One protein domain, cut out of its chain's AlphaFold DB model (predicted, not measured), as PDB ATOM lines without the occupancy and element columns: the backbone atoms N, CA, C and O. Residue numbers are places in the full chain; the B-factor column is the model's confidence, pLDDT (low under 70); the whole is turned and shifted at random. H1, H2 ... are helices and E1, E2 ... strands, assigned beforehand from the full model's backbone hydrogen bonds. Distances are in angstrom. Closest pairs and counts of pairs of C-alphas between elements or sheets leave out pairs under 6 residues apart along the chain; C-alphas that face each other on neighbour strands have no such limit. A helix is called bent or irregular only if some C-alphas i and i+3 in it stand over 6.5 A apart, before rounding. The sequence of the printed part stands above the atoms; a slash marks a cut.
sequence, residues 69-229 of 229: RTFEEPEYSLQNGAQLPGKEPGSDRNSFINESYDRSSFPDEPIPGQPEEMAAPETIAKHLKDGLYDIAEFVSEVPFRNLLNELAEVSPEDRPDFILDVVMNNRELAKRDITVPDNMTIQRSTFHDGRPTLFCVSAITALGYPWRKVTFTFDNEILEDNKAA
ATOM      1  N   ARG A  69       0.437  20.825 159.599       80.38
ATOM      2  CA  ARG A  69       1.833  21.012 159.215       80.38
ATOM      3  C   ARG A  69       2.737  20.184 160.107       80.38
ATOM      4  O   ARG A  69       2.580  20.194 161.326       80.38
ATOM      5  N   THR A  70       3.705  19.533 159.485       80.62
ATOM      6  CA  THR A  70       4.776  18.806 160.161       80.62
ATOM      7  C   THR A  70       6.060  19.618 160.032       80.62
ATOM      8  O   THR A  70       6.298  20.242 158.998       80.62
ATOM      9  N   PHE A  71       6.887  19.646 161.068       84.50
ATOM     10  CA  PHE A  71       8.171  20.342 161.062       84.50
ATOM     11  C   PHE A  71       9.281  19.325 161.257       84.50
ATOM     12  O   PHE A  71       9.129  18.418 162.063       84.50
ATOM     13  N   GLU A  72      10.362  19.446 160.507       85.50
ATOM     14  CA  GLU A  72      11.548  18.624 160.718       85.50
ATOM     15  C   GLU A  72      12.435  19.291 161.770       85.50
ATOM     16  O   GLU A  72      12.624  20.508 161.717       85.50
ATOM     17  N   GLU A  73      12.990  18.526 162.711       82.38
ATOM     18  CA  GLU A  73      13.962  19.097 163.642       82.38
ATOM     19  C   GLU A  73      15.303  19.345 162.914       82.38
ATOM     20  O   GLU A  73      15.832  18.426 162.277       82.38
ATOM     21  N   PRO A  74      15.889  20.558 163.011       82.56
ATOM     22  CA  PRO A  74      17.079  20.937 162.239       82.56
ATOM     23  C   PRO A  74      18.276  19.990 162.385       82.56
ATOM     24  O   PRO A  74      19.056  19.813 161.449       82.56
ATOM     25  N   GLU A  75      18.435  19.361 163.552       82.69
ATOM     26  CA  GLU A  75      19.544  18.441 163.828       82.69
ATOM     27  C   GLU A  75      19.509  17.160 162.978       82.69
ATOM     28  O   GLU A  75      20.558  16.554 162.734       82.69
ATOM     29  N   TYR A  76      18.337  16.783 162.455       83.88
ATOM     30  CA  TYR A  76      18.181  15.615 161.587       83.88
ATOM     31  C   TYR A  76      18.130  15.954 160.098       83.88
ATOM     32  O   TYR A  76      18.174  15.030 159.285       83.88
ATOM     33  N   SER A  77      18.106  17.233 159.702       83.12
ATOM     34  CA  SER A  77      17.970  17.610 158.286       83.12
ATOM     35  C   SER A  77      19.039  16.962 157.397       83.12
ATOM     36  O   SER A  77      18.713  16.423 156.340       83.12
ATOM     37  N   LEU A  78      20.296  16.902 157.865       81.50
ATOM     38  CA  LEU A  78      21.400  16.221 157.167       81.50
ATOM     39  C   LEU A  78      21.196  14.706 157.030       81.50
ATOM     40  O   LEU A  78      21.576  14.129 156.015       81.50
ATOM     41  N   GLN A  79      20.598  14.056 158.029       82.56
ATOM     42  CA  GLN A  79      20.347  12.611 158.006       82.56
ATOM     43  C   GLN A  79      19.203  12.255 157.056       82.56
ATOM     44  O   GLN A  79      19.256  11.233 156.374       82.56
ATOM     45  N   ASN A  80      18.194  13.123 156.987       80.06
ATOM     46  CA  ASN A  80      17.037  12.954 156.118       80.06
ATOM     47  C   ASN A  80      17.343  13.296 154.649       80.06
ATOM     48  O   ASN A  80      16.566  12.936 153.766       80.06
ATOM     49  N   GLY A  81      18.482  13.946 154.377       82.88
ATOM     50  CA  GLY A  81      18.934  14.292 153.031       82.88
ATOM     51  C   GLY A  81      18.062  15.354 152.362       82.88
ATOM     52  O   GLY A  81      17.165  15.934 152.981       82.88
ATOM     53  N   ALA A  82      18.339  15.641 151.090       83.50
ATOM     54  CA  ALA A  82      17.571  16.608 150.321       83.50
ATOM     55  C   ALA A  82      16.134  16.114 150.105       83.50
ATOM     56  O   ALA A  82      15.889  14.955 149.768       83.50
ATOM     57  N   GLN A  83      15.177  17.011 150.325       80.44
ATOM     58  CA  GLN A  83      13.753  16.715 150.238       80.44
ATOM     59  C   GLN A  83      13.189  17.271 148.936       80.44
ATOM     60  O   GLN A  83      13.442  18.419 148.583       80.44
ATOM     61  N   LEU A  84      12.418  16.452 148.221       77.44
ATOM     62  CA  LEU A  84      11.696  16.910 147.040       77.44
ATOM     63  C   LEU A  84      10.444  17.682 147.484       77.44
ATOM     64  O   LEU A  84       9.596  17.069 148.141       77.44
ATOM     65  N   PRO A  85      10.287  18.960 147.087       76.38
ATOM     66  CA  PRO A  85       9.144  19.771 147.488       76.38
ATOM     67  C   PRO A  85       7.795  19.116 147.161       76.38
ATOM     68  O   PRO A  85       7.542  18.747 146.011       76.38
ATOM     69  N   GLY A  86       6.929  18.977 148.165       73.25
ATOM     70  CA  GLY A  86       5.596  18.367 148.057       73.25
ATOM     71  C   GLY A  86       5.573  16.832 148.097       73.25
ATOM     72  O   GLY A  86       4.531  16.228 147.837       73.25
ATOM     73  N   LYS A  87       6.710  16.185 148.376       76.56
ATOM     74  CA  LYS A  87       6.849  14.720 148.510       76.56
ATOM     75  C   LYS A  87       7.506  14.308 149.828       76.56
ATOM     76  O   LYS A  87       7.993  13.184 149.961       76.56
ATOM     77  N   GLU A  88       7.604  15.234 150.766       80.44
ATOM     78  CA  GLU A  88       8.248  15.028 152.050       80.44
ATOM     79  C   GLU A  88       7.345  14.233 153.003       80.44
ATOM     80  O   GLU A  88       6.120  14.253 152.880       80.44
ATOM     81  N   PRO A  89       7.912  13.559 154.012       76.69
ATOM     82  CA  PRO A  89       7.118  12.965 155.079       76.69
ATOM     83  C   PRO A  89       6.114  13.958 155.694       76.69
ATOM     84  O   PRO A  89       6.475  15.025 156.187       76.69
ATOM     85  N   GLY A  90       4.834  13.585 155.672       73.38
ATOM     86  CA  GLY A  90       3.721  14.430 156.106       73.38
ATOM     87  C   GLY A  90       3.115  15.306 155.003       73.38
ATOM     88  O   GLY A  90       2.278  16.147 155.321       73.38
ATOM     89  N   SER A  91       3.504  15.127 153.734       74.56
ATOM     90  CA  SER A  91       2.898  15.820 152.585       74.56
ATOM     91  C   SER A  91       1.514  15.286 152.218       74.56
ATOM     92  O   SER A  91       0.767  15.961 151.516       74.56
ATOM     93  N   ASP A  92       1.164  14.084 152.684       72.44
ATOM     94  CA  ASP A  92      -0.177  13.511 152.591       72.44
ATOM     95  C   ASP A  92      -0.537  12.692 153.846       72.44
ATOM     96  O   ASP A  92       0.309  12.385 154.687       72.44
ATOM     97  N   ARG A  93      -1.815  12.300 153.957       63.94
ATOM     98  CA  ARG A  93      -2.351  11.542 155.104       63.94
ATOM     99  C   ARG A  93      -1.703  10.163 155.301       63.94
ATOM    100  O   ARG A  93      -1.768   9.619 156.399       63.94
ATOM    101  N   ASN A  94      -1.130   9.575 154.254       66.94
ATOM    102  CA  ASN A  94      -0.546   8.231 154.302       66.94
ATOM    103  C   ASN A  94       0.965   8.261 154.566       66.94
ATOM    104  O   ASN A  94       1.584   7.208 154.727       66.94
ATOM    105  N   SER A  95       1.561   9.451 154.591       62.62
ATOM    106  CA  SER A  95       2.989   9.635 154.760       62.62
ATOM    107  C   SER A  95       3.409   9.324 156.192       62.62
ATOM    108  O   SER A  95       2.841   9.824 157.161       62.62
ATOM    109  N   PHE A  96       4.441   8.497 156.332       63.62
ATOM    110  CA  PHE A  96       4.973   8.120 157.637       63.62
ATOM    111  C   PHE A  96       5.798   9.267 158.236       63.62
ATOM    112  O   PHE A  96       6.847   9.610 157.697       63.62
ATOM    113  N   ILE A  97       5.353   9.829 159.361       61.97
ATOM    114  CA  ILE A  97       6.098  10.846 160.118       61.97
ATOM    115  C   ILE A  97       7.003  10.124 161.123       61.97
ATOM    116  O   ILE A  97       6.513   9.471 162.047       61.97
ATOM    117  N   ASN A  98       8.324  10.206 160.941       61.44
ATOM    118  CA  ASN A  98       9.275   9.537 161.833       61.44
ATOM    119  C   ASN A  98       9.478  10.325 163.156       61.44
ATOM    120  O   ASN A  98       8.768  11.285 163.451       61.44
ATOM    121  N   GLU A  99      10.418   9.889 163.994       60.69
ATOM    122  CA  GLU A  99      10.754  10.548 165.270       60.69
ATOM    123  C   GLU A  99      11.612  11.815 165.118       60.69
ATOM    124  O   GLU A  99      11.657  12.610 166.041       60.69
ATOM    125  N   SER A 100      12.233  12.035 163.955       61.34
ATOM    126  CA  SER A 100      13.053  13.219 163.640       61.34
ATOM    127  C   SER A 100      12.253  14.477 163.263       61.34
ATOM    128  O   SER A 100      12.831  15.506 162.912       61.34
ATOM    129  N   TYR A 101      10.920  14.393 163.289       63.06
ATOM    130  CA  TYR A 101      10.031  15.538 163.099       63.06
ATOM    131  C   TYR A 101       9.582  16.081 164.454       63.06
ATOM    132  O   TYR A 101       9.229  15.312 165.345       63.06
ATOM    133  N   ASP A 102       9.542  17.407 164.571       64.81
ATOM    134  CA  ASP A 102       9.177  18.162 165.765       64.81
ATOM    135  C   ASP A 102       7.752  17.795 166.206       64.81
ATOM    136  O   ASP A 102       6.742  18.246 165.650       64.81
ATOM    137  N   ARG A 103       7.689  16.971 167.256       58.88
ATOM    138  CA  ARG A 103       6.458  16.604 167.972       58.88
ATOM    139  C   ARG A 103       6.142  17.568 169.109       58.88
ATOM    140  O   ARG A 103       5.107  17.431 169.753       58.88
ATOM    141  N   SER A 104       6.984  18.573 169.351       51.91
ATOM    142  CA  SER A 104       6.825  19.539 170.443       51.91
ATOM    143  C   SER A 104       5.612  20.458 170.255       51.91
ATOM    144  O   SER A 104       5.188  21.131 171.193       51.91
ATOM    145  N   SER A 105       4.999  20.453 169.070       48.53
ATOM    146  CA  SER A 105       3.676  21.053 168.859       48.53
ATOM    147  C   SER A 105       2.552  20.292 169.588       48.53
ATOM    148  O   SER A 105       1.454  20.817 169.690       48.53
ATOM    149  N   PHE A 106       2.830  19.109 170.146       49.59
ATOM    150  CA  PHE A 106       1.914  18.282 170.936       49.59
ATOM    151  C   PHE A 106       2.572  17.860 172.260       49.59
ATOM    152  O   PHE A 106       2.796  16.669 172.472       49.59
ATOM    153  N   PRO A 107       2.978  18.790 173.143       46.56
ATOM    154  CA  PRO A 107       3.556  18.362 174.402       46.56
ATOM    155  C   PRO A 107       2.448  17.701 175.237       46.56
ATOM    156  O   PRO A 107       1.386  18.288 175.433       46.56
ATOM    157  N   ASP A 108       2.700  16.482 175.721       45.28
ATOM    158  CA  ASP A 108       1.787  15.768 176.627       45.28
ATOM    159  C   ASP A 108       1.575  16.537 177.951       45.28
ATOM    160  O   ASP A 108       0.597  16.301 178.660       45.28
ATOM    161  N   GLU A 109       2.468  17.486 178.271       45.56
ATOM    162  CA  GLU A 109       2.423  18.311 179.479       45.56
ATOM    163  C   GLU A 109       2.633  19.814 179.182       45.56
ATOM    164  O   GLU A 109       3.437  20.175 178.315       45.56
ATOM    165  N   PRO A 110       1.953  20.722 179.909       48.31
ATOM    166  CA  PRO A 110       2.190  22.163 179.825       48.31
ATOM    167  C   PRO A 110       3.648  22.522 180.139       48.31
ATOM    168  O   PRO A 110       4.230  22.034 181.107       48.31
ATOM    169  N   ILE A 111       4.238  23.432 179.361       52.56
ATOM    170  CA  ILE A 111       5.582  23.941 179.649       52.56
ATOM    171  C   ILE A 111       5.493  24.873 180.873       52.56
ATOM    172  O   ILE A 111       4.711  25.829 180.842       52.56
ATOM    173  N   PRO A 112       6.288  24.655 181.939       44.56
ATOM    174  CA  PRO A 112       6.252  25.497 183.132       44.56
ATOM    175  C   PRO A 112       6.438  26.987 182.806       44.56
ATOM    176  O   PRO A 112       7.423  27.373 182.178       44.56
ATOM    177  N   GLY A 113       5.497  27.829 183.246       50.78
ATOM    178  CA  GLY A 113       5.504  29.277 182.994       50.78
ATOM    179  C   GLY A 113       4.740  29.728 181.743       50.78
ATOM    180  O   GLY A 113       4.661  30.932 181.503       50.78
ATOM    181  N   GLN A 114       4.153  28.806 180.972       50.16
ATOM    182  CA  GLN A 114       3.194  29.153 179.920       50.16
ATOM    183  C   GLN A 114       1.778  29.361 180.490       50.16
ATOM    184  O   GLN A 114       1.433  28.748 181.502       50.16
ATOM    185  N   PRO A 115       0.940  30.211 179.865       47.62
ATOM    186  CA  PRO A 115      -0.469  30.315 180.228       47.62
ATOM    187  C   PRO A 115      -1.163  28.955 180.051       47.62
ATOM    188  O   PRO A 115      -1.076  28.358 178.979       47.62
ATOM    189  N   GLU A 116      -1.845  28.479 181.094       50.78
ATOM    190  CA  GLU A 116      -2.503  27.160 181.130       50.78
ATOM    191  C   GLU A 116      -3.790  27.075 180.282       50.78
ATOM    192  O   GLU A 116      -4.234  25.978 179.958       50.78
ATOM    193  N   GLU A 117      -4.377  28.203 179.868       55.09
ATOM    194  CA  GLU A 117      -5.601  28.256 179.053       55.09
ATOM    195  C   GLU A 117      -5.500  29.334 177.963       55.09
ATOM    196  O   GLU A 117      -4.654  30.230 178.042       55.09
ATOM    197  N   MET A 118      -6.370  29.247 176.941       56.75
ATOM    198  CA  MET A 118      -6.502  30.266 175.893       56.75
ATOM    199  C   MET A 118      -6.484  31.665 176.519       56.75
ATOM    200  O   MET A 118      -7.396  32.045 177.254       56.75
ATOM    201  N   ALA A 119      -5.432  32.431 176.229       64.75
ATOM    202  CA  ALA A 119      -5.360  33.813 176.666       64.75
ATOM    203  C   ALA A 119      -6.471  34.625 175.980       64.75
ATOM    204  O   ALA A 119      -7.024  34.204 174.961       64.75
ATOM    205  N   ALA A 120      -6.807  35.797 176.521       81.81
ATOM    206  CA  ALA A 120      -7.761  36.684 175.863       81.81
ATOM    207  C   ALA A 120      -7.350  36.902 174.387       81.81
ATOM    208  O   ALA A 120      -6.143  36.948 174.108       81.81
ATOM    209  N   PRO A 121      -8.300  37.022 173.437       86.31
ATOM    210  CA  PRO A 121      -7.994  37.184 172.014       86.31
ATOM    211  C   PRO A 121      -6.929  38.251 171.737       86.31
ATOM    212  O   PRO A 121      -6.059  38.067 170.891       86.31
ATOM    213  N   GLU A 122      -6.935  39.337 172.508       86.81
ATOM    214  CA  GLU A 122      -5.977  40.434 172.419       86.81
ATOM    215  C   GLU A 122      -4.558  40.010 172.825       86.81
ATOM    216  O   GLU A 122      -3.579  40.426 172.204       86.81
ATOM    217  N   THR A 123      -4.429  39.159 173.846       86.31
ATOM    218  CA  THR A 123      -3.149  38.587 174.284       86.31
ATOM    219  C   THR A 123      -2.609  37.604 173.252       86.31
ATOM    220  O   THR A 123      -1.420  37.658 172.933       86.31
ATOM    221  N   ILE A 124      -3.476  36.752 172.693       88.19
ATOM    222  CA  ILE A 124      -3.103  35.842 171.603       88.19
ATOM    223  C   ILE A 124      -2.599  36.666 170.411       88.19
ATOM    224  O   ILE A 124      -1.475  36.469 169.953       88.19
ATOM    225  N   ALA A 125      -3.383  37.652 169.965       91.38
ATOM    226  CA  ALA A 125      -3.042  38.502 168.829       91.38
ATOM    227  C   ALA A 125      -1.717  39.235 169.046       91.38
ATOM    228  O   ALA A 125      -0.904  39.307 168.129       91.38
ATOM    229  N   LYS A 126      -1.480  39.769 170.251       90.75
ATOM    230  CA  LYS A 126      -0.221  40.438 170.589       90.75
ATOM    231  C   LYS A 126       0.972  39.499 170.406       90.75
ATOM    232  O   LYS A 126       1.863  39.821 169.635       90.75
ATOM    233  N   HIS A 127       0.985  38.344 171.072       90.00
ATOM    234  CA  HIS A 127       2.145  37.447 171.035       90.00
ATOM    235  C   HIS A 127       2.392  36.826 169.659       90.00
ATOM    236  O   HIS A 127       3.542  36.605 169.285       90.00
ATOM    237  N   LEU A 128       1.329  36.567 168.896       91.50
ATOM    238  CA  LEU A 128       1.451  36.101 167.518       91.50
ATOM    239  C   LEU A 128       2.070  37.167 166.614       91.50
ATOM    240  O   LEU A 128       2.953  36.851 165.821       91.50
ATOM    241  N   LYS A 129       1.626  38.423 166.747       93.81
ATOM    242  CA  LYS A 129       2.199  39.541 165.995       93.81
ATOM    243  C   LYS A 129       3.644  39.794 166.382       93.81
ATOM    244  O   LYS A 129       4.455  39.879 165.476       93.81
ATOM    245  N   ASP A 130       3.961  39.837 167.676       92.44
ATOM    246  CA  ASP A 130       5.335  40.022 168.157       92.44
ATOM    247  C   ASP A 130       6.269  38.988 167.499       92.44
ATOM    248  O   ASP A 130       7.220  39.360 166.822       92.44
ATOM    249  N   GLY A 131       5.928  37.693 167.561       92.56
ATOM    250  CA  GLY A 131       6.754  36.649 166.945       92.56
ATOM    251  C   GLY A 131       6.858  36.752 165.416       92.56
ATOM    252  O   GLY A 131       7.917  36.493 164.853       92.56
ATOM    253  N   LEU A 132       5.783  37.133 164.719       95.25
ATOM    254  CA  LEU A 132       5.815  37.318 163.261       95.25
ATOM    255  C   LEU A 132       6.577  38.582 162.848       95.25
ATOM    256  O   LEU A 132       7.211  38.587 161.795       95.25
ATOM    257  N   TYR A 133       6.519  39.640 163.652       95.50
ATOM    258  CA  TYR A 133       7.269  40.873 163.438       95.50
ATOM    259  C   TYR A 133       8.761  40.637 163.657       95.50
ATOM    260  O   TYR A 133       9.547  41.062 162.815       95.50
ATOM    261  N   ASP A 134       9.138  39.887 164.695       94.56
ATOM    262  CA  ASP A 134      10.530  39.501 164.928       94.56
ATOM    263  C   ASP A 134      11.080  38.728 163.713       94.56
ATOM    264  O   ASP A 134      12.160  39.034 163.204       94.56
ATOM    265  N   ILE A 135      10.317  37.757 163.184       96.31
ATOM    266  CA  ILE A 135      10.712  37.032 161.963       96.31
ATOM    267  C   ILE A 135      10.817  38.002 160.780       96.31
ATOM    268  O   ILE A 135      11.777  37.920 160.017       96.31
ATOM    269  N   ALA A 136       9.841  38.901 160.605       94.94
ATOM    270  CA  ALA A 136       9.827  39.871 159.512       94.94
ATOM    271  C   ALA A 136      11.053  40.788 159.530       94.94
ATOM    272  O   ALA A 136      11.622  41.041 158.469       94.94
ATOM    273  N   GLU A 137      11.465  41.261 160.706       94.38
ATOM    274  CA  GLU A 137      12.686  42.044 160.893       94.38
ATOM    275  C   GLU A 137      13.912  41.225 160.481       94.38
ATOM    276  O   GLU A 137      14.623  41.630 159.560       94.38
ATOM    277  N   PHE A 138      14.078  40.030 161.057       95.62
ATOM    278  CA  PHE A 138      15.210  39.141 160.787       95.62
ATOM    279  C   PHE A 138      15.370  38.807 159.295       95.62
ATOM    280  O   PHE A 138      16.450  38.962 158.724       95.62
ATOM    281  N   VAL A 139      14.295  38.391 158.616       94.44
ATOM    282  CA  VAL A 139      14.378  38.005 157.192       94.44
ATOM    283  C   VAL A 139      14.507  39.205 156.248       94.44
ATOM    284  O   VAL A 139      14.855  39.032 155.078       94.44
ATOM    285  N   SER A 140      14.238  40.420 156.738       92.56
ATOM    286  CA  SER A 140      14.396  41.666 155.980       92.56
ATOM    287  C   SER A 140      15.799  42.266 156.096       92.56
ATOM    288  O   SER A 140      16.118  43.208 155.358       92.56
ATOM    289  N   GLU A 141      16.650  41.748 156.982       93.62
ATOM    290  CA  GLU A 141      18.030  42.204 157.102       93.62
ATOM    291  C   GLU A 141      18.832  41.944 155.818       93.62
ATOM    292  O   GLU A 141      18.595  40.990 155.071       93.62
ATOM    293  N   VAL A 142      19.825  42.800 155.553       94.31
ATOM    294  CA  VAL A 142      20.663  42.705 154.346       94.31
ATOM    295  C   VAL A 142      21.337  41.329 154.203       94.31
ATOM    296  O   VAL A 142      21.255  40.773 153.105       94.31
ATOM    297  N   PRO A 143      21.950  40.739 155.253       96.25
ATOM    298  CA  PRO A 143      22.532  39.399 155.172       96.25
ATOM    299  C   PRO A 143      21.530  38.331 154.720       96.25
ATOM    300  O   PRO A 143      21.792  37.588 153.773       96.25
ATOM    301  N   PHE A 144      20.341  38.299 155.330       95.81
ATOM    302  CA  PHE A 144      19.322  37.302 155.005       95.81
ATOM    303  C   PHE A 144      18.758  37.496 153.593       95.81
ATOM    304  O   PHE A 144      18.607  36.540 152.833       95.81
ATOM    305  N   ARG A 145      18.524  38.744 153.178       93.06
ATOM    306  CA  ARG A 145      18.092  39.055 151.807       93.06
ATOM    307  C   ARG A 145      19.128  38.647 150.762       93.06
ATOM    308  O   ARG A 145      18.748  38.214 149.676       93.06
ATOM    309  N   ASN A 146      20.419  38.754 151.072       94.31
ATOM    310  CA  ASN A 146      21.481  38.270 150.190       94.31
ATOM    311  C   ASN A 146      21.453  36.743 150.057       94.31
ATOM    312  O   ASN A 146      21.537  36.255 148.935       94.31
ATOM    313  N   LEU A 147      21.224  36.006 151.151       96.06
ATOM    314  CA  LEU A 147      21.010  34.555 151.102       96.06
ATOM    315  C   LEU A 147      19.807  34.183 150.219       96.06
ATOM    316  O   LEU A 147      19.896  33.257 149.415       96.06
ATOM    317  N   LEU A 148      18.693  34.916 150.327       93.81
ATOM    318  CA  LEU A 148      17.525  34.694 149.466       93.81
ATOM    319  C   LEU A 148      17.824  34.994 147.991       93.81
ATOM    320  O   LEU A 148      17.351  34.268 147.119       93.81
ATOM    321  N   ASN A 149      18.631  36.021 147.700       92.19
ATOM    322  CA  ASN A 149      19.091  36.293 146.336       92.19
ATOM    323  C   ASN A 149      19.997  35.162 145.815       92.19
ATOM    324  O   ASN A 149      19.804  34.728 144.688       92.19
ATOM    325  N   GLU A 150      20.936  34.645 146.618       94.62
ATOM    326  CA  GLU A 150      21.764  33.487 146.242       94.62
ATOM    327  C   GLU A 150      20.898  32.269 145.903       94.62
ATOM    328  O   GLU A 150      21.059  31.675 144.841       94.62
ATOM    329  N   LEU A 151      19.942  31.934 146.775       94.25
ATOM    330  CA  LEU A 151      19.011  30.824 146.568       94.25
ATOM    331  C   LEU A 151      18.171  31.003 145.293       94.25
ATOM    332  O   LEU A 151      17.886  30.032 144.592       94.25
ATOM    333  N   ALA A 152      17.776  32.237 144.977       90.75
ATOM    334  CA  ALA A 152      17.028  32.545 143.766       90.75
ATOM    335  C   ALA A 152      17.859  32.278 142.495       90.75
ATOM    336  O   ALA A 152      17.301  31.809 141.504       90.75
ATOM    337  N   GLU A 153      19.174  32.505 142.514       92.38
ATOM    338  CA  GLU A 153      20.067  32.192 141.384       92.38
ATOM    339  C   GLU A 153      20.285  30.679 141.181       92.38
ATOM    340  O   GLU A 153      20.702  30.256 140.103       92.38
ATOM    341  N   VAL A 154      19.967  29.849 142.182       93.94
ATOM    342  CA  VAL A 154      19.975  28.385 142.054       93.94
ATOM    343  C   VAL A 154      18.751  27.922 141.257       93.94
ATOM    344  O   VAL A 154      17.631  28.413 141.461       93.94
ATOM    345  N   SER A 155      18.964  26.963 140.353       91.69
ATOM    346  CA  SER A 155      17.902  26.310 139.582       91.69
ATOM    347  C   SER A 155      16.887  25.638 140.530       91.69
ATOM    348  O   SER A 155      17.283  25.117 141.575       91.69
ATOM    349  N   PRO A 156      15.574  25.644 140.233       90.19
ATOM    350  CA  PRO A 156      14.574  25.052 141.125       90.19
ATOM    351  C   PRO A 156      14.854  23.598 141.535       90.19
ATOM    352  O   PRO A 156      14.518  23.207 142.653       90.19
ATOM    353  N   GLU A 157      15.468  22.814 140.649       89.62
ATOM    354  CA  GLU A 157      15.860  21.421 140.863       89.62
ATOM    355  C   GLU A 157      17.015  21.241 141.858       89.62
ATOM    356  O   GLU A 157      16.998  20.262 142.601       89.62
ATOM    357  N   ASP A 158      17.953  22.189 141.930       93.44
ATOM    358  CA  ASP A 158      19.139  22.116 142.800       93.44
ATOM    359  C   ASP A 158      18.926  22.839 144.148       93.44
ATOM    360  O   ASP A 158      19.738  22.748 145.071       93.44
ATOM    361  N   ARG A 159      17.810  23.566 144.308       93.31
ATOM    362  CA  ARG A 159      17.476  24.268 145.561       93.31
ATOM    363  C   ARG A 159      17.399  23.361 146.785       93.31
ATOM    364  O   ARG A 159      17.888  23.803 147.820       93.31
ATOM    365  N   PRO A 160      16.817  22.146 146.735       92.06
ATOM    366  CA  PRO A 160      16.802  21.256 147.894       92.06
ATOM    367  C   PRO A 160      18.190  20.988 148.484       92.06
ATOM    368  O   PRO A 160      18.335  20.985 149.708       92.06
ATOM    369  N   ASP A 161      19.202  20.830 147.627       94.12
ATOM    370  CA  ASP A 161      20.588  20.632 148.052       94.12
ATOM    371  C   ASP A 161      21.162  21.921 148.649       94.12
ATOM    372  O   ASP A 161      21.739  21.894 149.733       94.12
ATOM    373  N   PHE A 162      20.909  23.081 148.032       96.19
ATOM    374  CA  PHE A 162      21.309  24.370 148.610       96.19
ATOM    375  C   PHE A 162      20.682  24.610 149.992       96.19
ATOM    376  O   PHE A 162      21.357  25.083 150.909       96.19
ATOM    377  N   ILE A 163      19.397  24.281 150.171       95.06
ATOM    378  CA  ILE A 163      18.736  24.386 151.477       95.06
ATOM    379  C   ILE A 163      19.477  23.541 152.505       95.06
ATOM    380  O   ILE A 163      19.766  24.026 153.599       95.06
ATOM    381  N   LEU A 164      19.803  22.298 152.157       93.25
ATOM    382  CA  LEU A 164      20.473  21.382 153.064       93.25
ATOM    383  C   LEU A 164      21.895  21.841 153.413       93.25
ATOM    384  O   LEU A 164      22.259  21.897 154.589       93.25
ATOM    385  N   ASP A 165      22.677  22.190 152.399       95.00
ATOM    386  CA  ASP A 165      24.104  22.460 152.539       95.00
ATOM    387  C   ASP A 165      24.386  23.844 153.127       95.00
ATOM    388  O   ASP A 165      25.367  24.014 153.858       95.00
ATOM    389  N   VAL A 166      23.524  24.823 152.826       96.44
ATOM    390  CA  VAL A 166      23.705  26.236 153.183       96.44
ATOM    391  C   VAL A 166      22.698  26.685 154.235       96.44
ATOM    392  O   VAL A 166      23.095  27.145 155.304       96.44
ATOM    393  N   VAL A 167      21.397  26.570 153.956       96.06
ATOM    394  CA  VAL A 167      20.352  27.207 154.782       96.06
ATOM    395  C   VAL A 167      20.159  26.493 156.122       96.06
ATOM    396  O   VAL A 167      19.943  27.153 157.134       96.06
ATOM    397  N   MET A 168      20.285  25.164 156.160       93.50
ATOM    398  CA  MET A 168      20.228  24.371 157.397       93.50
ATOM    399  C   MET A 168      21.573  24.327 158.145       93.50
ATOM    400  O   MET A 168      21.679  23.717 159.209       93.50
ATOM    401  N   ASN A 169      22.624  24.954 157.610       93.00
ATOM    402  CA  ASN A 169      23.976  24.851 158.142       93.00
ATOM    403  C   ASN A 169      24.418  26.155 158.815       93.00
ATOM    404  O   ASN A 169      24.884  27.090 158.166       93.00
ATOM    405  N   ASN A 170      24.382  26.181 160.149       92.12
ATOM    406  CA  ASN A 170      24.775  27.353 160.946       92.12
ATOM    407  C   ASN A 170      26.184  27.886 160.625       92.12
ATOM    408  O   ASN A 170      26.432  29.082 160.763       92.12
ATOM    409  N   ARG A 171      27.120  27.036 160.174       94.44
ATOM    410  CA  ARG A 171      28.457  27.499 159.767       94.44
ATOM    411  C   ARG A 171      28.421  28.246 158.435       94.44
ATOM    412  O   ARG A 171      29.169  29.204 158.274       94.44
ATOM    413  N   GLU A 172      27.583  27.819 157.495       97.31
ATOM    414  CA  GLU A 172      27.402  28.505 156.211       97.31
ATOM    415  C   GLU A 172      26.605  29.803 156.353       97.31
ATOM    416  O   GLU A 172      26.923  30.781 155.674       97.31
ATOM    417  N   LEU A 173      25.634  29.839 157.270       97.19
ATOM    418  CA  LEU A 173      24.933  31.066 157.655       97.19
ATOM    419  C   LEU A 173      25.896  32.084 158.281       97.19
ATOM    420  O   LEU A 173      25.936  33.236 157.854       97.19
ATOM    421  N   ALA A 174      26.752  31.650 159.211       97.12
ATOM    422  CA  ALA A 174      27.728  32.529 159.855       97.12
ATOM    423  C   ALA A 174      28.742  33.134 158.864       97.12
ATOM    424  O   ALA A 174      29.141  34.283 159.025       97.12
ATOM    425  N   LYS A 175      29.131  32.406 157.805       97.94
ATOM    426  CA  LYS A 175      29.977  32.948 156.717       97.94
ATOM    427  C   LYS A 175      29.312  34.083 155.933       97.94
ATOM    428  O   LYS A 175      30.008  34.813 155.235       97.94
ATOM    429  N   ARG A 176      27.985  34.187 156.012       97.75
ATOM    430  CA  ARG A 176      27.155  35.215 155.371       97.75
ATOM    431  C   ARG A 176      26.702  36.283 156.361       97.75
ATOM    432  O   ARG A 176      25.780  37.023 156.048       97.75
ATOM    433  N   ASP A 177      27.313  36.337 157.544       98.12
ATOM    434  CA  ASP A 177      26.949  37.248 158.632       98.12
ATOM    435  C   ASP A 177      25.501  37.065 159.131       98.12
ATOM    436  O   ASP A 177      24.889  37.995 159.650       98.12
ATOM    437  N   ILE A 178      24.945  35.854 159.003       97.94
ATOM    438  CA  ILE A 178      23.616  35.507 159.518       97.94
ATOM    439  C   ILE A 178      23.779  34.739 160.829       97.94
ATOM    440  O   ILE A 178      24.340  33.642 160.858       97.94
ATOM    441  N   THR A 179      23.243  35.301 161.912       96.75
ATOM    442  CA  THR A 179      23.102  34.621 163.207       96.75
ATOM    443  C   THR A 179      21.620  34.488 163.521       96.75
ATOM    444  O   THR A 179      20.925  35.493 163.621       96.75
ATOM    445  N   VAL A 180      21.129  33.254 163.649       94.81
ATOM    446  CA  VAL A 180      19.720  32.995 163.980       94.81
ATOM    447  C   VAL A 180      19.484  33.349 165.456       94.81
ATOM    448  O   VAL A 180      20.232  32.847 166.297       94.81
ATOM    449  N   PRO A 181      18.488  34.190 165.791       93.44
ATOM    450  CA  PRO A 181      18.158  34.508 167.180       93.44
ATOM    451  C   PRO A 181      17.764  33.270 168.000       93.44
ATOM    452  O   PRO A 181      17.138  32.355 167.473       93.44
ATOM    453  N   ASP A 182      18.054  33.272 169.305       87.62
ATOM    454  CA  ASP A 182      17.812  32.124 170.202       87.62
ATOM    455  C   ASP A 182      16.334  31.695 170.284       87.62
ATOM    456  O   ASP A 182      16.028  30.533 170.550       87.62
ATOM    457  N   ASN A 183      15.398  32.625 170.075       84.81
ATOM    458  CA  ASN A 183      13.959  32.351 170.060       84.81
ATOM    459  C   ASN A 183      13.437  31.923 168.678       84.81
ATOM    460  O   ASN A 183      12.228  31.718 168.522       84.81
ATOM    461  N   MET A 184      14.319  31.815 167.683       92.75
ATOM    462  CA  MET A 184      13.985  31.462 166.314       92.75
ATOM    463  C   MET A 184      14.661  30.176 165.863       92.75
ATOM    464  O   MET A 184      15.637  29.687 166.425       92.75
ATOM    465  N   THR A 185      14.119  29.601 164.799       92.19
ATOM    466  CA  THR A 185      14.680  28.415 164.167       92.19
ATOM    467  C   THR A 185      14.429  28.468 162.672       92.19
ATOM    468  O   THR A 185      13.310  28.743 162.232       92.19
ATOM    469  N   ILE A 186      15.465  28.175 161.892       93.88
ATOM    470  CA  ILE A 186      15.333  27.881 160.468       93.88
ATOM    471  C   ILE A 186      15.225  26.365 160.339       93.88
ATOM    472  O   ILE A 186      16.083  25.641 160.837       93.88
ATOM    473  N   GLN A 187      14.150  25.885 159.725       91.06
ATOM    474  CA  GLN A 187      13.866  24.455 159.627       91.06
ATOM    475  C   GLN A 187      13.073  24.130 158.371       91.06
ATOM    476  O   GLN A 187      12.417  24.999 157.788       91.06
ATOM    477  N   ARG A 188      13.077  22.860 157.973       90.31
ATOM    478  CA  ARG A 188      12.154  22.366 156.952       90.31
ATOM    479  C   ARG A 188      10.816  22.009 157.578       90.31
ATOM    480  O   ARG A 188      10.684  21.771 158.778       90.31
ATOM    481  N   SER A 189       9.783  22.032 156.759       87.12
ATOM    482  CA  SER A 189       8.423  21.741 157.191       87.12
ATOM    483  C   SER A 189       7.609  21.300 156.000       87.12
ATOM    484  O   SER A 189       7.924  21.733 154.902       87.12
ATOM    485  N   THR A 190       6.511  20.604 156.232       85.56
ATOM    486  CA  THR A 190       5.676  20.061 155.170       85.56
ATOM    487  C   THR A 190       4.215  20.285 155.512       85.56
ATOM    488  O   THR A 190       3.780  20.013 156.635       85.56
ATOM    489  N   PHE A 191       3.446  20.807 154.560       85.31
ATOM    490  CA  PHE A 191       1.996  20.907 154.698       85.31
ATOM    491  C   PHE A 191       1.330  19.628 154.192       85.31
ATOM    492  O   PHE A 191       1.706  19.102 153.149       85.31
ATOM    493  N   HIS A 192       0.276  19.189 154.878       80.94
ATOM    494  CA  HIS A 192      -0.499  17.998 154.499       80.94
ATOM    495  C   HIS A 192      -1.261  18.118 153.171       80.94
ATOM    496  O   HIS A 192      -1.846  17.141 152.709       80.94
ATOM    497  N   ASP A 193      -1.305  19.309 152.571       81.31
ATOM    498  CA  ASP A 193      -1.876  19.515 151.242       81.31
ATOM    499  C   ASP A 193      -0.836  19.428 150.115       81.31
ATOM    500  O   ASP A 193      -1.151  19.738 148.965       81.31
ATOM    501  N   GLY A 194       0.390  19.000 150.438       78.69
ATOM    502  CA  GLY A 194       1.445  18.700 149.476       78.69
ATOM    503  C   GLY A 194       2.023  19.919 148.765       78.69
ATOM    504  O   GLY A 194       2.722  19.757 147.763       78.69
ATOM    505  N   ARG A 195       1.738  21.144 149.231       83.44
ATOM    506  CA  ARG A 195       2.343  22.334 148.622       83.44
ATOM    507  C   ARG A 195       3.869  22.294 148.790       83.44
ATOM    508  O   ARG A 195       4.346  21.923 149.867       83.44
ATOM    509  N   PRO A 196       4.629  22.699 147.762       82.88
ATOM    510  CA  PRO A 196       6.079  22.688 147.825       82.88
ATOM    511  C   PRO A 196       6.568  23.703 148.855       82.88
ATOM    512  O   PRO A 196       6.128  24.848 148.871       82.88
ATOM    513  N   THR A 197       7.509  23.294 149.693       87.81
ATOM    514  CA  THR A 197       8.140  24.150 150.699       87.81
ATOM    515  C   THR A 197       9.632  23.902 150.685       87.81
ATOM    516  O   THR A 197      10.061  22.755 150.703       87.81
ATOM    517  N   LEU A 198      10.433  24.964 150.657       91.31
ATOM    518  CA  LEU A 198      11.887  24.824 150.723       91.31
ATOM    519  C   LEU A 198      12.338  24.792 152.179       91.31
ATOM    520  O   LEU A 198      12.959  23.838 152.637       91.31
ATOM    521  N   PHE A 199      11.989  25.838 152.923       93.69
ATOM    522  CA  PHE A 199      12.279  25.957 154.343       93.69
ATOM    523  C   PHE A 199      11.335  26.975 154.981       93.69
ATOM    524  O   PHE A 199      10.514  27.621 154.323       93.69
ATOM    525  N   CYS A 200      11.444  27.127 156.291       93.69
ATOM    526  CA  CYS A 200      10.711  28.126 157.029       93.69
ATOM    527  C   CYS A 200      11.551  28.706 158.162       93.69
ATOM    528  O   CYS A 200      12.447  28.047 158.689       93.69
ATOM    529  N   VAL A 201      11.235  29.939 158.538       94.88
ATOM    530  CA  VAL A 201      11.761  30.585 159.738       94.88
ATOM    531  C   VAL A 201      10.622  30.655 160.734       94.88
ATOM    532  O   VAL A 201       9.545  31.159 160.418       94.88
ATOM    533  N   SER A 202      10.835  30.090 161.915       93.31
ATOM    534  CA  SER A 202       9.840  30.037 162.978       93.31
ATOM    535  C   SER A 202      10.327  30.761 164.221       93.31
ATOM    536  O   SER A 202      11.515  30.705 164.514       93.31
ATOM    537  N   ALA A 203       9.410  31.365 164.968       91.44
ATOM    538  CA  ALA A 203       9.661  31.954 166.279       91.44
ATOM    539  C   ALA A 203       8.780  31.271 167.326       91.44
ATOM    540  O   ALA A 203       7.597  30.996 167.082       91.44
ATOM    541  N   ILE A 204       9.363  30.994 168.490       86.75
ATOM    542  CA  ILE A 204       8.636  30.481 169.651       86.75
ATOM    543  C   ILE A 204       7.913  31.653 170.317       86.75
ATOM    544  O   ILE A 204       8.511  32.691 170.593       86.75
ATOM    545  N   THR A 205       6.622  31.487 170.591       84.50
ATOM    546  CA  THR A 205       5.821  32.479 171.310       84.50
ATOM    547  C   THR A 205       5.747  32.142 172.801       84.50
ATOM    548  O   THR A 205       6.065  31.036 173.240       84.50
ATOM    549  N   ALA A 206       5.260  33.091 173.600       80.62
ATOM    550  CA  ALA A 206       4.947  32.860 175.010       80.62
ATOM    551  C   ALA A 206       3.640  32.062 175.234       80.62
ATOM    552  O   ALA A 206       3.224  31.884 176.376       80.62
ATOM    553  N   LEU A 207       2.960  31.625 174.167       79.00
ATOM    554  CA  LEU A 207       1.671  30.934 174.230       79.00
ATOM    555  C   LEU A 207       1.851  29.407 174.229       79.00
ATOM    556  O   LEU A 207       2.848  28.877 173.734       79.00
ATOM    557  N   GLY A 208       0.852  28.697 174.752       73.06
ATOM    558  CA  GLY A 208       0.732  27.243 174.622       73.06
ATOM    559  C   GLY A 208       0.168  26.806 173.264       73.06
ATOM    560  O   GLY A 208       0.018  27.601 172.331       73.06
ATOM    561  N   TYR A 209      -0.170  25.521 173.138       71.44
ATOM    562  CA  TYR A 209      -0.831  24.976 171.946       71.44
ATOM    563  C   TYR A 209      -2.173  25.697 171.652       71.44
ATOM    564  O   TYR A 209      -2.931  25.946 172.587       71.44
ATOM    565  N   PRO A 210      -2.510  26.013 170.381       76.81
ATOM    566  CA  PRO A 210      -1.749  25.743 169.157       76.81
ATOM    567  C   PRO A 210      -0.787  26.869 168.747       76.81
ATOM    568  O   PRO A 210      -0.168  26.791 167.691       76.81
ATOM    569  N   TRP A 211      -0.654  27.924 169.549       83.88
ATOM    570  CA  TRP A 211       0.058  29.150 169.177       83.88
ATOM    571  C   TRP A 211       1.512  29.208 169.634       83.88
ATOM    572  O   TRP A 211       2.146  30.249 169.481       83.88
ATOM    573  N   ARG A 212       2.060  28.107 170.159       80.94
ATOM    574  CA  ARG A 212       3.452  28.000 170.629       80.94
ATOM    575  C   ARG A 212       4.484  28.480 169.606       80.94
ATOM    576  O   ARG A 212       5.568  28.910 169.988       80.94
ATOM    577  N   LYS A 213       4.167  28.395 168.314       86.19
ATOM    578  CA  LYS A 213       5.083  28.718 167.223       86.19
ATOM    579  C   LYS A 213       4.357  29.475 166.117       86.19
ATOM    580  O   LYS A 213       3.243  29.116 165.743       86.19
ATOM    581  N   VAL A 214       5.018  30.490 165.575       91.44
ATOM    582  CA  VAL A 214       4.616  31.200 164.351       91.44
ATOM    583  C   VAL A 214       5.719  31.086 163.312       91.44
ATOM    584  O   VAL A 214       6.876  30.877 163.670       91.44
ATOM    585  N   THR A 215       5.373  31.177 162.027       93.00
ATOM    586  CA  THR A 215       6.297  30.793 160.954       93.00
ATOM    587  C   THR A 215       6.079  31.596 159.673       93.00
ATOM    588  O   THR A 215       4.945  31.712 159.210       93.00
ATOM    589  N   PHE A 216       7.173  32.027 159.036       92.81
ATOM    590  CA  PHE A 216       7.210  32.382 157.613       92.81
ATOM    591  C   PHE A 216       7.815  31.252 156.792       92.81
ATOM    592  O   PHE A 216       8.835  30.672 157.162       92.81
ATOM    593  N   THR A 217       7.167  30.929 155.676       91.75
ATOM    594  CA  THR A 217       7.570  29.834 154.791       91.75
ATOM    595  C   THR A 217       8.080  30.392 153.479       91.75
ATOM    596  O   THR A 217       7.485  31.317 152.935       91.75
ATOM    597  N   PHE A 218       9.149  29.789 152.975       91.06
ATOM    598  CA  PHE A 218       9.752  30.114 151.695       91.06
ATOM    599  C   PHE A 218       9.588  28.915 150.762       91.06
ATOM    600  O   PHE A 218       9.924  27.781 151.119       91.06
ATOM    601  N   ASP A 219       9.059  29.166 149.571       88.62
ATOM    602  CA  ASP A 219       8.866  28.179 148.515       88.62
ATOM    603  C   ASP A 219       9.351  28.722 147.162       88.62
ATOM    604  O   ASP A 219       9.822  29.857 147.053       88.62
ATOM    605  N   ASN A 220       9.288  27.881 146.130       83.50
ATOM    606  CA  ASN A 220       9.735  28.259 144.794       83.50
ATOM    607  C   ASN A 220       8.867  29.350 144.159       83.50
ATOM    608  O   ASN A 220       9.421  30.212 143.484       83.50
ATOM    609  N   GLU A 221       7.548  29.325 144.360       79.56
ATOM    610  CA  GLU A 221       6.633  30.302 143.752       79.56
ATOM    611  C   GLU A 221       6.941  31.703 144.282       79.56
ATOM    612  O   GLU A 221       7.187  32.622 143.505       79.56
ATOM    613  N   ILE A 222       7.086  31.832 145.604       73.38
ATOM    614  CA  ILE A 222       7.479  33.079 146.261       73.38
ATOM    615  C   ILE A 222       8.831  33.571 145.731       73.38
ATOM    616  O   ILE A 222       9.006  34.769 145.513       73.38
ATOM    617  N   LEU A 223       9.816  32.689 145.542       75.50
ATOM    618  CA  LEU A 223      11.133  33.098 145.044       75.50
ATOM    619  C   LEU A 223      11.094  33.560 143.580       75.50
ATOM    620  O   LEU A 223      11.767  34.535 143.246       75.50
ATOM    621  N   GLU A 224      10.317  32.901 142.719       75.12
ATOM    622  CA  GLU A 224      10.212  33.262 141.299       75.12
ATOM    623  C   GLU A 224       9.361  34.518 141.066       75.12
ATOM    624  O   GLU A 224       9.774  35.390 140.298       75.12
ATOM    625  N   ASP A 225       8.238  34.677 141.772       68.81
ATOM    626  CA  ASP A 225       7.394  35.877 141.679       68.81
ATOM    627  C   ASP A 225       8.187  37.146 142.040       68.81
ATOM    628  O   ASP A 225       8.030  38.199 141.421       68.81
ATOM    629  N   ASN A 226       9.123  37.029 142.988       60.22
ATOM    630  CA  ASN A 226      10.015  38.114 143.403       60.22
ATOM    631  C   ASN A 226      11.198  38.379 142.451       60.22
ATOM    632  O   ASN A 226      11.892  39.383 142.622       60.22
ATOM    633  N   LYS A 227      11.468  37.517 141.460       59.44
ATOM    634  CA  LYS A 227      12.412  37.836 140.370       59.44
ATOM    635  C   LYS A 227      11.765  38.676 139.276       59.44
ATOM    636  O   LYS A 227      12.463  39.440 138.612       59.44
ATOM    637  N   ALA A 228      10.465  38.485 139.060       51.75
ATOM    638  CA  ALA A 228       9.711  39.130 137.992       51.75
ATOM    639  C   ALA A 228       9.237  40.557 138.344       51.75
ATOM    640  O   ALA A 228       8.814  41.281 137.440       51.75
ATOM    641  N   ALA A 229       9.314  40.945 139.623       48.00
ATOM    642  CA  ALA A 229       8.924  42.249 140.172       48.00
ATOM    643  C   ALA A 229      10.121  43.190 140.396       48.00
ATOM    644  O   ALA A 229      10.010  44.375 140.008       48.00
TER     645      ALA A 229
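What this domain is: This is residues 69 to 229 of the 229 residues of an uncharacterized protein of Gammaproteobacteria bacterium 45_16_T64 (UniProt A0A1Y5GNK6). A small three-stranded antiparallel sheet, E2 E4 E5, lies in the middle, with the long helix H2 slantwise over one face; E2 runs on into a short two-stranded antiparallel ribbon, E1 E3, on the side away from H2. H3, H4 and H5 gather loosely beyond the last residues of H2, H6 follows E5 and touches H3, and residues 81 to 120 make a long loop from H1 to H2. The printed part has 161 residues, in the order E1 H1 H2 H3 H4 H5 E2 E3 E4 E5 H6. The class is mixed, helices and strands; the whole is compact, with a radius of gyration of the C-alphas of 16.2 A and spans of 46 by 38 by 30 A.

How they stand to each other: E1, residues 69 to 71, is the antiparallel neighbour of E3, residues 189 to 191, with N 70 and O 190 2.9 A apart, within hydrogen-bond range. E2, residues 184 to 187, runs on into E3 at 71 degrees. E4, residues 199 to 204, is the inner strand between E2 and E5, residues 213 to 218. N 185 and O 202 are 2.8 A apart and N 201 and O 216 2.9 A, both within range; E4 and E5 form a hairpin. H1, residues 74 to 80, is irregular, C-alphas 75 and 78 being 7.3 A apart, and only grazes this sheet with residues 74 to 77. H2, residues 121 to 140, lies over E4 and E5 at a height over the sheet of 8.1 A; the C-alphas of Gly 131 and Ala 203 are the closest to E4, 5.6 A. H3, residues 142 to 153, touches H6, residues 220 to 228, with residues 148 to 152 alone, about perpendicular at 84 degrees; the closest C-alphas are those of Ala 152 and Leu 223, 6.1 A. H4, residues 159 to 167, is on the sheet and touches H5, residues 170 to 174, only at the corner, the closest C-alphas being those of Val 166 and Glu 172, 5.3 A. Every O i to N i+4 pair is within range in H2, H3, H4, H5 and H6; H1 has 1 of 3, and 3 of 4 O i to N i+3 pairs.

Where its parts are: E1 begins at C-alpha 69, (1.833, 21.012, 159.215). H2, 27.9 A from first to last C-alpha, begins at (-7.994, 37.184, 172.014). H3 measures 16.7 A, E4 16.4 A and E5 16.3 A. H6 ends at C-alpha 228, (9.711, 39.130, 137.992).

The domain as a whole: The two C-alphas farthest apart, those of Pro 112 and Ala 228, are 47.3 A from each other. The printed part has no cut; the link from H1 to H2, 40 residues, is long. The mean pLDDT of the printed part is 81.9; residues 93 to 119 and 225 to 229 are under 70.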